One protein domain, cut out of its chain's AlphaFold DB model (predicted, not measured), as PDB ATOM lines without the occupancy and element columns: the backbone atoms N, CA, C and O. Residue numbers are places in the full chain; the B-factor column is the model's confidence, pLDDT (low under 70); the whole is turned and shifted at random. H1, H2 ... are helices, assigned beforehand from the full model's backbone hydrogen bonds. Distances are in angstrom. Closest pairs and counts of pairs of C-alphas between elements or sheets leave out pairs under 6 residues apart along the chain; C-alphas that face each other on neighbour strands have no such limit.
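This is residues 2 to 46 and 64 to 120 of the 434 residues of an uncharacterized protein of Anopheles maculatus (UniProt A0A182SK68). The longest helix, H2, runs side by side with H1 and H4 in a three-helix bundle; H3 packs on H4, and short H5 makes a corner with H4, meeting residues 98 to 102 of H4. The printed part has 102 residues with five named helices, H1 to H5 along the chain, and no named strand: all helix. It is compact, radius of gyration of the C-alphas 14.0 A, spanning 44 by 28 by 24 A.

H2, residues 23 to 42, and H1, residues 2 to 18, touch as a helical hairpin, closest C-alphas Leu 8 and Phe 29, 5.9 A. H2 touches H4, residues 88 to 102, the same way at a shallow tilt of 11 degrees. H3, residues 72 to 82, forms a helical hairpin with H4. H5, residues 111 to 118, touches H4 about perpendicular, 81 degrees. Every O i to N i+4 pair is within hydrogen-bond range in H2, H3 and H5; H1 has 11 of 13, H4 9 of 11.

H2 measures 28.5 A from C-alpha 23 (-6.362, -37.133, 35.683); H5 ends at C-alpha 118 (-3.866, -4.328, 48.406).

Residues 47 to 63 are cut out, C-alphas 46 and 64 17.4 A apart. Residues 15 to 23 have pLDDT under 70.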
ATOM      1  N   HIS A   2       3.504 -22.398  45.749       93.06
ATOM      2  CA  HIS A   2       4.080 -22.032  44.440       93.06
ATOM      3  C   HIS A   2       4.533 -23.220  43.573       93.06
ATOM      4  O   HIS A   2       4.021 -23.400  42.478       93.06
ATOM      5  N   SER A   3       5.418 -24.090  44.071       92.75
ATOM      6  CA  SER A   3       5.940 -25.212  43.271       92.75
ATOM      7  C   SER A   3       4.862 -26.212  42.830       92.75
ATOM      8  O   SER A   3       4.935 -26.739  41.729       92.75
ATOM      9  N   TYR A   4       3.837 -26.442  43.658       94.12
ATOM     10  CA  TYR A   4       2.700 -27.299  43.293       94.12
ATOM     11  C   TYR A   4       1.783 -26.616  42.271       94.12
ATOM     12  O   TYR A   4       1.251 -27.287  41.395       94.12
ATOM     13  N   SER A   5       1.639 -25.291  42.347       93.94
ATOM     14  CA  SER A   5       0.949 -24.496  41.325       93.94
ATOM     15  C   SER A   5       1.664 -24.561  39.977       93.94
ATOM     16  O   SER A   5       1.024 -24.845  38.973       93.94
ATOM     17  N   VAL A   6       2.991 -24.394  39.955       93.06
ATOM     18  CA  VAL A   6       3.796 -24.543  38.730       93.06
ATOM     19  C   VAL A   6       3.679 -25.961  38.168       93.06
ATOM     20  O   VAL A   6       3.454 -26.124  36.974       93.06
ATOM     21  N   GLY A   7       3.756 -26.991  39.020       92.62
ATOM     22  CA  GLY A   7       3.558 -28.382  38.601       92.62
ATOM     23  C   GLY A   7       2.189 -28.624  37.958       92.62
ATOM     24  O   GLY A   7       2.114 -29.264  36.909       92.62
ATOM     25  N   LEU A   8       1.121 -28.051  38.526       92.12
ATOM     26  CA  LEU A   8      -0.223 -28.120  37.951       92.12
ATOM     27  C   LEU A   8      -0.307 -27.407  36.593       92.12
ATOM     28  O   LEU A   8      -0.832 -27.990  35.649       92.12
ATOM     29  N   ILE A   9       0.246 -26.194  36.481       90.88
ATOM     30  CA  ILE A   9       0.290 -25.425  35.226       90.88
ATOM     31  C   ILE A   9       0.976 -26.236  34.122       90.88
ATOM     32  O   ILE A   9       0.403 -26.425  33.053       90.88
ATOM     33  N   VAL A  10       2.174 -26.762  34.394       89.62
ATOM     34  CA  VAL A  10       2.953 -27.539  33.415       89.62
ATOM     35  C   VAL A  10       2.215 -28.820  33.017       89.62
ATOM     36  O   VAL A  10       2.177 -29.175  31.839       89.62
ATOM     37  N   THR A  11       1.587 -29.496  33.984       87.19
ATOM     38  CA  THR A  11       0.804 -30.712  33.721       87.19
ATOM     39  C   THR A  11      -0.395 -30.413  32.818       87.19
ATOM     40  O   THR A  11      -0.661 -31.179  31.892       87.19
ATOM     41  N   GLU A  12      -1.087 -29.293  33.045       83.62
ATOM     42  CA  GLU A  12      -2.233 -28.862  32.238       83.62
ATOM     43  C   GLU A  12      -1.815 -28.453  30.815       83.62
ATOM     44  O   GLU A  12      -2.477 -28.834  29.850       83.62
ATOM     45  N   GLU A  13      -0.688 -27.752  30.650       80.25
ATOM     46  CA  GLU A  13      -0.188 -27.350  29.327       80.25
ATOM     47  C   GLU A  13       0.186 -28.553  28.449       80.25
ATOM     48  O   GLU A  13      -0.173 -28.599  27.268       80.25
ATOM     49  N   GLN A  14       0.847 -29.560  29.028       74.94
ATOM     50  CA  GLN A  14       1.268 -30.757  28.296       74.94
ATOM     51  C   GLN A  14       0.076 -31.623  27.852       74.94
ATOM     52  O   GLN A  14       0.059 -32.142  26.736       74.94
ATOM     53  N   HIS A  15      -0.960 -31.744  28.683       66.00
ATOM     54  CA  HIS A  15      -2.011 -32.752  28.488       66.00
ATOM     55  C   HIS A  15      -3.354 -32.186  28.023       66.00
ATOM     56  O   HIS A  15      -4.214 -32.940  27.563       66.00
ATOM     57  N   GLY A  16      -3.526 -30.867  28.107       57.12
ATOM     58  CA  GLY A  16      -4.776 -30.197  27.771       57.12
ATOM     59  C   GLY A  16      -5.921 -30.639  28.675       57.12
ATOM     60  O   GLY A  16      -5.746 -31.395  29.628       57.12
ATOM     61  N   CYS A  17      -7.133 -30.197  28.355       49.34
ATOM     62  CA  CYS A  17      -8.330 -30.580  29.109       49.34
ATOM     63  C   CYS A  17      -8.746 -32.063  28.934       49.34
ATOM     64  O   CYS A  17      -9.776 -32.436  29.484       49.34
ATOM     65  N   ALA A  18      -8.019 -32.898  28.168       45.34
ATOM     66  CA  ALA A  18      -8.590 -34.113  27.566       45.34
ATOM     67  C   ALA A  18      -7.871 -35.464  27.810       45.34
ATOM     68  O   ALA A  18      -8.370 -36.480  27.334       45.34
ATOM     69  N   SER A  19      -6.738 -35.550  28.522       43.34
ATOM     70  CA  SER A  19      -6.002 -36.832  28.629       43.34
ATOM     71  C   SER A  19      -6.369 -37.675  29.865       43.34
ATOM     72  O   SER A  19      -6.047 -37.315  30.999       43.34
ATOM     73  N   GLU A  20      -6.989 -38.841  29.635       40.69
ATOM     74  CA  GLU A  20      -7.449 -39.809  30.651       40.69
ATOM     75  C   GLU A  20      -6.323 -40.410  31.519       40.69
ATOM     76  O   GLU A  20      -6.558 -40.758  32.674       40.69
ATOM     77  N   GLY A  21      -5.084 -40.482  31.021       43.56
ATOM     78  CA  GLY A  21      -3.958 -41.060  31.770       43.56
ATOM     79  C   GLY A  21      -3.456 -40.194  32.933       43.56
ATOM     80  O   GLY A  21      -2.893 -40.719  33.891       43.56
ATOM     81  N   ASN A  22      -3.697 -38.878  32.885       54.31
ATOM     82  CA  ASN A  22      -3.098 -37.904  33.807       54.31
ATOM     83  C   ASN A  22      -4.098 -37.184  34.714       54.31
ATOM     84  O   ASN A  22      -3.698 -36.315  35.492       54.31
ATOM     85  N   SER A  23      -5.370 -37.599  34.703       65.31
ATOM     86  CA  SER A  23      -6.362 -37.133  35.683       65.31
ATOM     87  C   SER A  23      -5.879 -37.360  37.117       65.31
ATOM     88  O   SER A  23      -6.069 -36.494  37.963       65.31
ATOM     89  N   ALA A  24      -5.190 -38.475  37.382       78.75
ATOM     90  CA  ALA A  24      -4.695 -38.793  38.719       78.75
ATOM     91  C   ALA A  24      -3.581 -37.836  39.185       78.75
ATOM     92  O   ALA A  24      -3.579 -37.410  40.337       78.75
ATOM     93  N   ILE A  25      -2.653 -37.455  38.298       84.81
ATOM     94  CA  ILE A  25      -1.561 -36.519  38.624       84.81
ATOM     95  C   ILE A  25      -2.131 -35.117  38.868       84.81
ATOM     96  O   ILE A  25      -1.820 -34.470  39.869       84.81
ATOM     97  N   THR A  26      -3.015 -34.661  37.981       85.19
ATOM     98  CA  THR A  26      -3.724 -33.386  38.127       85.19
ATOM     99  C   THR A  26      -4.529 -33.345  39.428       85.19
ATOM    100  O   THR A  26      -4.454 -32.367  40.175       85.19
ATOM    101  N   GLU A  27      -5.244 -34.422  39.759       87.12
ATOM    102  CA  GLU A  27      -5.988 -34.548  41.014       87.12
ATOM    103  C   GLU A  27      -5.063 -34.497  42.237       87.12
ATOM    104  O   GLU A  27      -5.360 -33.786  43.198       87.12
ATOM    105  N   GLN A  28      -3.898 -35.150  42.192       90.69
ATOM    106  CA  GLN A  28      -2.898 -35.060  43.259       90.69
ATOM    107  C   GLN A  28      -2.405 -33.626  43.473       90.69
ATOM    108  O   GLN A  28      -2.322 -33.179  44.620       90.69
ATOM    109  N   PHE A  29      -2.130 -32.870  42.404       93.50
ATOM    110  CA  PHE A  29      -1.774 -31.453  42.526       93.50
ATOM    111  C   PHE A  29      -2.911 -30.624  43.137       93.50
ATOM    112  O   PHE A  29      -2.664 -29.812  44.032       93.50
ATOM    113  N   LEU A  30      -4.158 -30.847  42.715       92.50
ATOM    114  CA  LEU A  30      -5.331 -30.150  43.256       92.50
ATOM    115  C   LEU A  30      -5.547 -30.452  44.749       92.50
ATOM    116  O   LEU A  30      -5.806 -29.530  45.531       92.50
ATOM    117  N   LEU A  31      -5.404 -31.717  45.156       93.94
ATOM    118  CA  LEU A  31      -5.489 -32.155  46.552       93.94
ATOM    119  C   LEU A  31      -4.345 -31.580  47.392       93.94
ATOM    120  O   LEU A  31      -4.579 -31.072  48.491       93.94
ATOM    121  N   ALA A  32      -3.118 -31.593  46.866       96.12
ATOM    122  CA  ALA A  32      -1.963 -31.006  47.533       96.12
ATOM    123  C   ALA A  32      -2.149 -29.498  47.748       96.12
ATOM    124  O   ALA A  32      -1.909 -28.997  48.849       96.12
ATOM    125  N   LEU A  33      -2.637 -28.767  46.740       96.19
ATOM    126  CA  LEU A  33      -2.959 -27.344  46.869       96.19
ATOM    127  C   LEU A  33      -4.060 -27.092  47.908       96.19
ATOM    128  O   LEU A  33      -3.960 -26.128  48.669       96.19
ATOM    129  N   ASP A  34      -5.068 -27.964  48.000       94.62
ATOM    130  CA  ASP A  34      -6.107 -27.866  49.032       94.62
ATOM    131  C   ASP A  34      -5.549 -28.048  50.447       94.62
ATOM    132  O   ASP A  34      -5.814 -27.243  51.346       94.62
ATOM    133  N   HIS A  35      -4.732 -29.085  50.632       96.44
ATOM    134  CA  HIS A  35      -4.091 -29.386  51.904       96.44
ATOM    135  C   HIS A  35      -3.135 -28.266  52.334       96.44
ATOM    136  O   HIS A  35      -3.126 -27.852  53.497       96.44
ATOM    137  N   LEU A  36      -2.354 -27.729  51.393       94.75
ATOM    138  CA  LEU A  36      -1.472 -26.591  51.640       94.75
ATOM    139  C   LEU A  36      -2.268 -25.334  52.004       94.75
ATOM    140  O   LEU A  36      -1.886 -24.644  52.944       94.75
ATOM    141  N   GLY A  37      -3.384 -25.063  51.321       94.25
ATOM    142  CA  GLY A  37      -4.286 -23.962  51.666       94.25
ATOM    143  C   GLY A  37      -4.817 -24.074  53.096       94.25
ATOM    144  O   GLY A  37      -4.674 -23.138  53.880       94.25
ATOM    145  N   LYS A  38      -5.327 -25.251  53.479       94.75
ATOM    146  CA  LYS A  38      -5.767 -25.540  54.859       94.75
ATOM    147  C   LYS A  38      -4.640 -25.353  55.878       94.75
ATOM    148  O   LYS A  38      -4.841 -24.745  56.924       94.75
ATOM    149  N   SER A  39      -3.442 -25.843  55.565       93.88
ATOM    150  CA  SER A  39      -2.282 -25.741  56.458       93.88
ATOM    151  C   SER A  39      -1.854 -24.288  56.690       93.88
ATOM    152  O   SER A  39      -1.537 -23.912  57.817       93.88
ATOM    153  N   LEU A  40      -1.861 -23.465  55.637       92.00
ATOM    154  CA  LEU A  40      -1.543 -22.036  55.711       92.00
ATOM    155  C   LEU A  40      -2.585 -21.262  56.522       92.00
ATOM    156  O   LEU A  40      -2.222 -20.427  57.346       92.00
ATOM    157  N   GLU A  41      -3.862 -21.582  56.331       92.56
ATOM    158  CA  GLU A  41      -4.980 -21.019  57.091       92.56
ATOM    159  C   GLU A  41      -4.853 -21.337  58.593       92.56
ATOM    160  O   GLU A  41      -4.891 -20.429  59.426       92.56
ATOM    161  N   MET A  42      -4.600 -22.604  58.943       92.19
ATOM    162  CA  MET A  42      -4.407 -23.047  60.333       92.19
ATOM    163  C   MET A  42      -3.166 -22.428  60.985       92.19
ATOM    164  O   MET A  42      -3.158 -22.161  62.184       92.19
ATOM    165  N   ARG A  43      -2.107 -22.184  60.204       89.06
ATOM    166  CA  ARG A  43      -0.828 -21.645  60.688       89.06
ATOM    167  C   ARG A  43      -0.644 -20.155  60.390       89.06
ATOM    168  O   ARG A  43       0.484 -19.664  60.418       89.06
ATOM    169  N   LYS A  44      -1.727 -19.409  60.150       88.88
ATOM    170  CA  LYS A  44      -1.674 -17.997  59.728       88.88
ATOM    171  C   LYS A  44      -0.880 -17.078  60.664       88.88
ATOM    172  O   LYS A  44      -0.268 -16.123  60.199       88.88
ATOM    173  N   ALA A  45      -0.827 -17.384  61.963       86.69
ATOM    174  CA  ALA A  45      -0.046 -16.622  62.943       86.69
ATOM    175  C   ALA A  45       1.460 -16.571  62.611       86.69
ATOM    176  O   ALA A  45       2.096 -15.551  62.858       86.69
ATOM    177  N   LEU A  46       2.011 -17.622  61.984       84.81
ATOM    178  CA  LEU A  46       3.420 -17.670  61.566       84.81
ATOM    179  C   LEU A  46       3.727 -16.692  60.421       84.81
ATOM    180  O   LEU A  46       4.845 -16.201  60.304       84.81
ATOM    181  N   PRO A  64       9.861 -17.808  46.829       86.88
ATOM    182  CA  PRO A  64       9.916 -17.604  45.387       86.88
ATOM    183  C   PRO A  64       9.789 -16.113  45.034       86.88
ATOM    184  O   PRO A  64       8.912 -15.440  45.597       86.88
ATOM    185  N   PRO A  65      10.624 -15.581  44.123       87.00
ATOM    186  CA  PRO A  65      10.618 -14.159  43.777       87.00
ATOM    187  C   PRO A  65       9.250 -13.681  43.265       87.00
ATOM    188  O   PRO A  65       8.856 -12.547  43.524       87.00
ATOM    189  N   GLU A  66       8.473 -14.560  42.629       89.00
ATOM    190  CA  GLU A  66       7.140 -14.284  42.088       89.00
ATOM    191  C   GLU A  66       6.109 -13.943  43.175       89.00
ATOM    192  O   GLU A  66       5.151 -13.205  42.918       89.00
ATOM    193  N   ILE A  67       6.296 -14.461  44.396       88.94
ATOM    194  CA  ILE A  67       5.422 -14.154  45.535       88.94
ATOM    195  C   ILE A  67       5.673 -12.726  46.035       88.94
ATOM    196  O   ILE A  67       4.739 -12.050  46.468       88.94
ATOM    197  N   GLY A  68       6.913 -12.237  45.941       82.75
ATOM    198  CA  GLY A  68       7.267 -10.868  46.316       82.75
ATOM    199  C   GLY A  68       7.295 -10.596  47.825       82.75
ATOM    200  O   GLY A  68       7.250  -9.436  48.223       82.75
ATOM    201  N   GLY A  69       7.351 -11.636  48.670       86.38
ATOM    202  CA  GLY A  69       7.565 -11.499  50.117       86.38
ATOM    203  C   GLY A  69       7.125 -12.709  50.954       86.38
ATOM    204  O   GLY A  69       6.424 -13.594  50.473       86.38
ATOM    205  N   GLY A  70       7.553 -12.769  52.221       85.12
ATOM    206  CA  GLY A  70       7.335 -13.937  53.102       85.12
ATOM    207  C   GLY A  70       6.014 -13.957  53.883       85.12
ATOM    208  O   GLY A  70       5.612 -15.004  54.389       85.12
ATOM    209  N   GLU A  71       5.336 -12.812  53.991       90.19
ATOM    210  CA  GLU A  71       4.057 -12.696  54.712       90.19
ATOM    211  C   GLU A  71       2.857 -13.271  53.943       90.19
ATOM    212  O   GLU A  71       2.852 -13.316  52.710       90.19
ATOM    213  N   MET A  72       1.780 -13.593  54.674       93.00
ATOM    214  CA  MET A  72       0.531 -14.116  54.099       93.00
ATOM    215  C   MET A  72      -0.034 -13.195  53.008       93.00
ATOM    216  O   MET A  72      -0.472 -13.677  51.967       93.00
ATOM    217  N   LYS A  73       0.026 -11.868  53.198       95.12
ATOM    218  CA  LYS A  73      -0.485 -10.896  52.217       95.12
ATOM    219  C   LYS A  73       0.187 -11.036  50.848       95.12
ATOM    220  O   LYS A  73      -0.489 -10.934  49.833       95.12
ATOM    221  N   HIS A  74       1.493 -11.317  50.803       94.31
ATOM    222  CA  HIS A  74       2.232 -11.462  49.545       94.31
ATOM    223  C   HIS A  74       1.792 -12.722  48.801       94.31
ATOM    224  O   HIS A  74       1.524 -12.671  47.602       94.31
ATOM    225  N   LEU A  75       1.608 -13.827  49.534       94.81
ATOM    226  CA  LEU A  75       1.071 -15.061  48.973       94.81
ATOM    227  C   LEU A  75      -0.342 -14.865  48.417       94.81
ATOM    228  O   LEU A  75      -0.618 -15.317  47.310       94.81
ATOM    229  N   VAL A  76      -1.228 -14.185  49.149       97.12
ATOM    230  CA  VAL A  76      -2.604 -13.946  48.689       97.12
ATOM    231  C   VAL A  76      -2.636 -12.966  47.506       97.12
ATOM    232  O   VAL A  76      -3.389 -13.184  46.560       97.12
ATOM    233  N   CYS A  77      -1.768 -11.948  47.481       97.50
ATOM    234  CA  CYS A  77      -1.594 -11.074  46.316       97.50
ATOM    235  C   CYS A  77      -1.126 -11.848  45.078       97.50
ATOM    236  O   CYS A  77      -1.631 -11.621  43.978       97.50
ATOM    237  N   TRP A  78      -0.163 -12.756  45.241       97.00
ATOM    238  CA  TRP A  78       0.270 -13.644  44.166       97.00
ATOM    239  C   TRP A  78      -0.871 -14.561  43.716       97.00
ATOM    240  O   TRP A  78      -1.138 -14.647  42.521       97.00
ATOM    241  N   LEU A  79      -1.602 -15.164  44.658       97.31
ATOM    242  CA  LEU A  79      -2.732 -16.051  44.386       97.31
ATOM    243  C   LEU A  79      -3.844 -15.353  43.592       97.31
ATOM    244  O   LEU A  79      -4.403 -15.956  42.682       97.31
ATOM    245  N   PHE A  80      -4.137 -14.085  43.890       98.19
ATOM    246  CA  PHE A  80      -5.102 -13.307  43.116       98.19
ATOM    247  C   PHE A  80      -4.664 -13.133  41.659       98.19
ATOM    248  O   PHE A  80      -5.464 -13.343  40.755       98.19
ATOM    249  N   ARG A  81      -3.378 -12.844  41.403       97.12
ATOM    250  CA  ARG A  81      -2.848 -12.816  40.024       97.12
ATOM    251  C   ARG A  81      -2.993 -14.177  39.347       97.12
ATOM    252  O   ARG A  81      -3.333 -14.242  38.171       97.12
ATOM    253  N   GLN A  82      -2.799 -15.259  40.102       96.50
ATOM    254  CA  GLN A  82      -2.991 -16.617  39.596       96.50
ATOM    255  C   GLN A  82      -4.459 -16.954  39.282       96.50
ATOM    256  O   GLN A  82      -4.719 -17.843  38.478       96.50
ATOM    257  N   CYS A  83      -5.432 -16.227  39.842       97.12
ATOM    258  CA  CYS A  83      -6.841 -16.379  39.465       97.12
ATOM    259  C   CYS A  83      -7.108 -15.923  38.024       97.12
ATOM    260  O   CYS A  83      -8.158 -16.237  37.487       97.12
ATOM    261  N   ALA A  84      -6.177 -15.233  37.368       96.38
ATOM    262  CA  ALA A  84      -6.319 -14.864  35.967       96.38
ATOM    263  C   ALA A  84      -5.548 -15.814  35.022       96.38
ATOM    264  O   ALA A  84      -5.639 -15.683  33.814       96.38
ATOM    265  N   THR A  85      -4.797 -16.812  35.502       94.75
ATOM    266  CA  THR A  85      -3.969 -17.648  34.602       94.75
ATOM    267  C   THR A  85      -4.785 -18.336  33.506       94.75
ATOM    268  O   THR A  85      -5.912 -18.763  33.757       94.75
ATOM    269  N   ARG A  86      -4.193 -18.527  32.319       92.75
ATOM    270  CA  ARG A  86      -4.818 -19.224  31.174       92.75
ATOM    271  C   ARG A  86      -5.284 -20.640  31.516       92.75
ATOM    272  O   ARG A  86      -6.370 -21.047  31.109       92.75
ATOM    273  N   GLN A  87      -4.485 -21.354  32.306       90.44
ATOM    274  CA  GLN A  87      -4.728 -22.730  32.735       90.44
ATOM    275  C   GLN A  87      -5.983 -22.786  33.615       90.44
ATOM    276  O   GLN A  87      -6.013 -22.226  34.712       90.44
ATOM    277  N   ARG A  88      -7.040 -23.422  33.108       88.50
ATOM    278  CA  ARG A  88      -8.401 -23.414  33.657       88.50
ATOM    279  C   ARG A  88      -8.481 -24.131  34.999       88.50
ATOM    280  O   ARG A  88      -9.129 -23.615  35.911       88.50
ATOM    281  N   LEU A  89      -7.856 -25.301  35.140       89.50
ATOM    282  CA  LEU A  89      -7.920 -26.065  36.393       89.50
ATOM    283  C   LEU A  89      -7.136 -25.352  37.491       89.50
ATOM    284  O   LEU A  89      -7.647 -25.173  38.601       89.50
ATOM    285  N   HIS A  90      -5.932 -24.881  37.160       93.25
ATOM    286  CA  HIS A  90      -5.137 -24.055  38.064       93.25
ATOM    287  C   HIS A  90      -5.897 -22.792  38.492       93.25
ATOM    288  O   HIS A  90      -6.082 -22.559  39.688       93.25
ATOM    289  N   ARG A  91      -6.429 -22.038  37.522       94.94
ATOM    290  CA  ARG A  91      -7.220 -20.825  37.744       94.94
ATOM    291  C   ARG A  91      -8.373 -21.055  38.717       94.94
ATOM    292  O   ARG A  91      -8.478 -20.362  39.729       94.94
ATOM    293  N   ARG A  92      -9.217 -22.057  38.450       93.25
ATOM    294  CA  ARG A  92     -10.369 -22.397  39.304       93.25
ATOM    295  C   ARG A  92      -9.935 -22.792  40.711       93.25
ATOM    296  O   ARG A  92     -10.581 -22.404  41.685       93.25
ATOM    297  N   LYS A  93      -8.819 -23.518  40.851       94.69
ATOM    298  CA  LYS A  93      -8.279 -23.848  42.174       94.69
ATOM    299  C   LYS A  93      -7.820 -22.597  42.922       94.69
ATOM    300  O   LYS A  93      -8.085 -22.484  44.119       94.69
ATOM    301  N   CYS A  94      -7.191 -21.645  42.239       97.12
ATOM    302  CA  CYS A  94      -6.824 -20.359  42.827       97.12
ATOM    303  C   CYS A  94      -8.057 -19.556  43.263       97.12
ATOM    304  O   CYS A  94      -8.090 -19.104  44.408       97.12
ATOM    305  N   MET A  95      -9.096 -19.477  42.425       96.88
ATOM    306  CA  MET A  95     -10.377 -18.834  42.758       96.88
ATOM    307  C   MET A  95     -11.068 -19.485  43.963       96.88
ATOM    308  O   MET A  95     -11.673 -18.793  44.773       96.88
ATOM    309  N   GLN A  96     -10.944 -20.804  44.136       95.62
ATOM    310  CA  GLN A  96     -11.463 -21.510  45.312       95.62
ATOM    311  C   GLN A  96     -10.667 -21.184  46.588       95.62
ATOM    312  O   GLN A  96     -11.226 -21.083  47.682       95.62
ATOM    313  N   LEU A  97      -9.342 -21.075  46.476       96.81
ATOM    314  CA  LEU A  97      -8.451 -20.840  47.614       96.81
ATOM    315  C   LEU A  97      -8.440 -19.373  48.058       96.81
ATOM    316  O   LEU A  97      -8.300 -19.105  49.253       96.81
ATOM    317  N   PHE A  98      -8.595 -18.430  47.127       97.94
ATOM    318  CA  PHE A  98      -8.475 -16.998  47.392       97.94
ATOM    319  C   PHE A  98      -9.428 -16.490  48.491       97.94
ATOM    320  O   PHE A  98      -8.923 -15.905  49.449       97.94
ATOM    321  N   PRO A  99     -10.752 -16.756  48.462       95.75
ATOM    322  CA  PRO A  99     -11.682 -16.249  49.475       95.75
ATOM    323  C   PRO A  99     -11.397 -16.790  50.880       95.75
ATOM    324  O   PRO A  99     -11.722 -16.149  51.878       95.75
ATOM    325  N   ARG A 100     -10.804 -17.987  50.965       94.94
ATOM    326  CA  ARG A 100     -10.418 -18.619  52.231       94.94
ATOM    327  C   ARG A 100      -9.137 -18.004  52.784       94.94
ATOM    328  O   ARG A 100      -9.078 -17.632  53.951       94.94
ATOM    329  N   LEU A 101      -8.114 -17.868  51.940       96.62
ATOM    330  CA  LEU A 101      -6.805 -17.367  52.355       96.62
ATOM    331  C   LEU A 101      -6.774 -15.848  52.550       96.62
ATOM    332  O   LEU A 101      -6.028 -15.375  53.403       96.62
ATOM    333  N   SER A 102      -7.609 -15.083  51.845       96.94
ATOM    334  CA  SER A 102      -7.742 -13.637  52.066       96.94
ATOM    335  C   SER A 102      -8.170 -13.314  53.500       96.94
ATOM    336  O   SER A 102      -7.554 -12.472  54.143       96.94
ATOM    337  N   LYS A 103      -9.115 -14.077  54.061       95.62
ATOM    338  CA  LYS A 103      -9.559 -13.976  55.468       95.62
ATOM    339  C   LYS A 103      -8.511 -14.439  56.484       95.62
ATOM    340  O   LYS A 103      -8.635 -14.195  57.686       95.62
ATOM    341  N   ALA A 104      -7.489 -15.160  56.028       94.38
ATOM    342  CA  ALA A 104      -6.360 -15.533  56.866       94.38
ATOM    343  C   ALA A 104      -5.333 -14.398  56.984       94.38
ATOM    344  O   ALA A 104      -4.464 -14.484  57.852       94.38
ATOM    345  N   VAL A 105      -5.419 -13.344  56.166       94.75
ATOM    346  CA  VAL A 105      -4.570 -12.150  56.268       94.75
ATOM    347  C   VAL A 105      -5.017 -11.296  57.452       94.75
ATOM    348  O   VAL A 105      -6.194 -11.222  57.799       94.75
ATOM    349  N   ARG A 106      -4.049 -10.665  58.111       90.56
ATOM    350  CA  ARG A 106      -4.296  -9.805  59.265       90.56
ATOM    351  C   ARG A 106      -5.161  -8.589  58.897       90.56
ATOM    352  O   ARG A 106      -4.891  -7.906  57.909       90.56
ATOM    353  N   ASP A 107      -6.144  -8.293  59.747       91.75
ATOM    354  CA  ASP A 107      -7.050  -7.142  59.623       91.75
ATOM    355  C   ASP A 107      -7.825  -7.127  58.288       91.75
ATOM    356  O   ASP A 107      -7.993  -6.075  57.667       91.75
ATOM    357  N   VAL A 108      -8.239  -8.314  57.823       95.88
ATOM    358  CA  VAL A 108      -9.012  -8.542  56.592       95.88
ATOM    359  C   VAL A 108     -10.129  -9.555  56.876       95.88
ATOM    360  O   VAL A 108      -9.867 -10.681  57.292       95.88
ATOM    361  N   ALA A 109     -11.382  -9.162  56.640       93.31
ATOM    362  CA  ALA A 109     -12.580  -9.959  56.912       93.31
ATOM    363  C   ALA A 109     -13.173 -10.633  55.660       93.31
ATOM    364  O   ALA A 109     -13.904 -11.622  55.769       93.31
ATOM    365  N   SER A 110     -12.864 -10.123  54.466       95.62
ATOM    366  CA  SER A 110     -13.406 -10.609  53.194       95.62
ATOM    367  C   SER A 110     -12.395 -10.487  52.049       95.62
ATOM    368  O   SER A 110     -11.389  -9.783  52.156       95.62
ATOM    369  N   GLY A 111     -12.669 -11.183  50.938       95.81
ATOM    370  CA  GLY A 111     -11.901 -11.034  49.697       95.81
ATOM    371  C   GLY A 111     -12.006  -9.622  49.116       95.81
ATOM    372  O   GLY A 111     -10.995  -9.075  48.692       95.81
ATOM    373  N   GLU A 112     -13.185  -9.007  49.194       97.12
ATOM    374  CA  GLU A 112     -13.422  -7.611  48.805       97.12
ATOM    375  C   GLU A 112     -12.514  -6.647  49.582       97.12
ATOM    376  O   GLU A 112     -11.731  -5.906  48.989       97.12
ATOM    377  N   GLN A 113     -12.519  -6.735  50.919       97.44
ATOM    378  CA  GLN A 113     -11.668  -5.895  51.762       97.44
ATOM    379  C   GLN A 113     -10.179  -6.130  51.473       97.44
ATOM    380  O   GLN A 113      -9.379  -5.196  51.519       97.44
ATOM    381  N   PHE A 114      -9.793  -7.374  51.166       98.06
ATOM    382  CA  PHE A 114      -8.425  -7.687  50.766       98.06
ATOM    383  C   PHE A 114      -8.034  -6.967  49.470       98.06
ATOM    384  O   PHE A 114      -6.969  -6.348  49.417       98.06
ATOM    385  N   LEU A 115      -8.879  -7.042  48.434       97.94
ATOM    386  CA  LEU A 115      -8.612  -6.396  47.152       97.94
ATOM    387  C   LEU A 115      -8.549  -4.878  47.303       97.94
ATOM    388  O   LEU A 115      -7.548  -4.296  46.891       97.94
ATOM    389  N   ALA A 116      -9.518  -4.267  47.986       96.62
ATOM    390  CA  ALA A 116      -9.538  -2.826  48.241       96.62
ATOM    391  C   ALA A 116      -8.283  -2.333  48.989       96.62
ATOM    392  O   ALA A 116      -7.777  -1.244  48.730       96.62
ATOM    393  N   LYS A 117      -7.735  -3.145  49.904       96.56
ATOM    394  CA  LYS A 117      -6.545  -2.792  50.694       96.56
ATOM    395  C   LYS A 117      -5.225  -2.953  49.933       96.56
ATOM    396  O   LYS A 117      -4.255  -2.268  50.252       96.56
ATOM    397  N   HIS A 118      -5.145  -3.893  48.990       96.69
ATOM    398  CA  HIS A 118      -3.866  -4.328  48.406       96.69
ATOM    399  C   HIS A 118      -3.743  -4.134  46.889       96.69
ATOM    400  O   HIS A 118      -2.643  -4.282  46.344       96.69
ATOM    401  N   PHE A 119      -4.830  -3.789  46.202       97.69
ATOM    402  CA  PHE A 119      -4.856  -3.568  44.764       97.69
ATOM    403  C   PHE A 119      -5.559  -2.255  44.429       97.69
ATOM    404  O   PHE A 119      -6.585  -1.916  45.001       97.69
ATOM    405  N   THR A 120      -5.013  -1.530  43.454       97.19
ATOM    406  CA  THR A 120      -5.724  -0.425  42.809       97.19
ATOM    407  C   THR A 120      -6.662  -0.973  41.735       97.19
ATOM    408  O   THR A 120      -6.380  -2.024  41.144       97.19
TER     409      THR A 120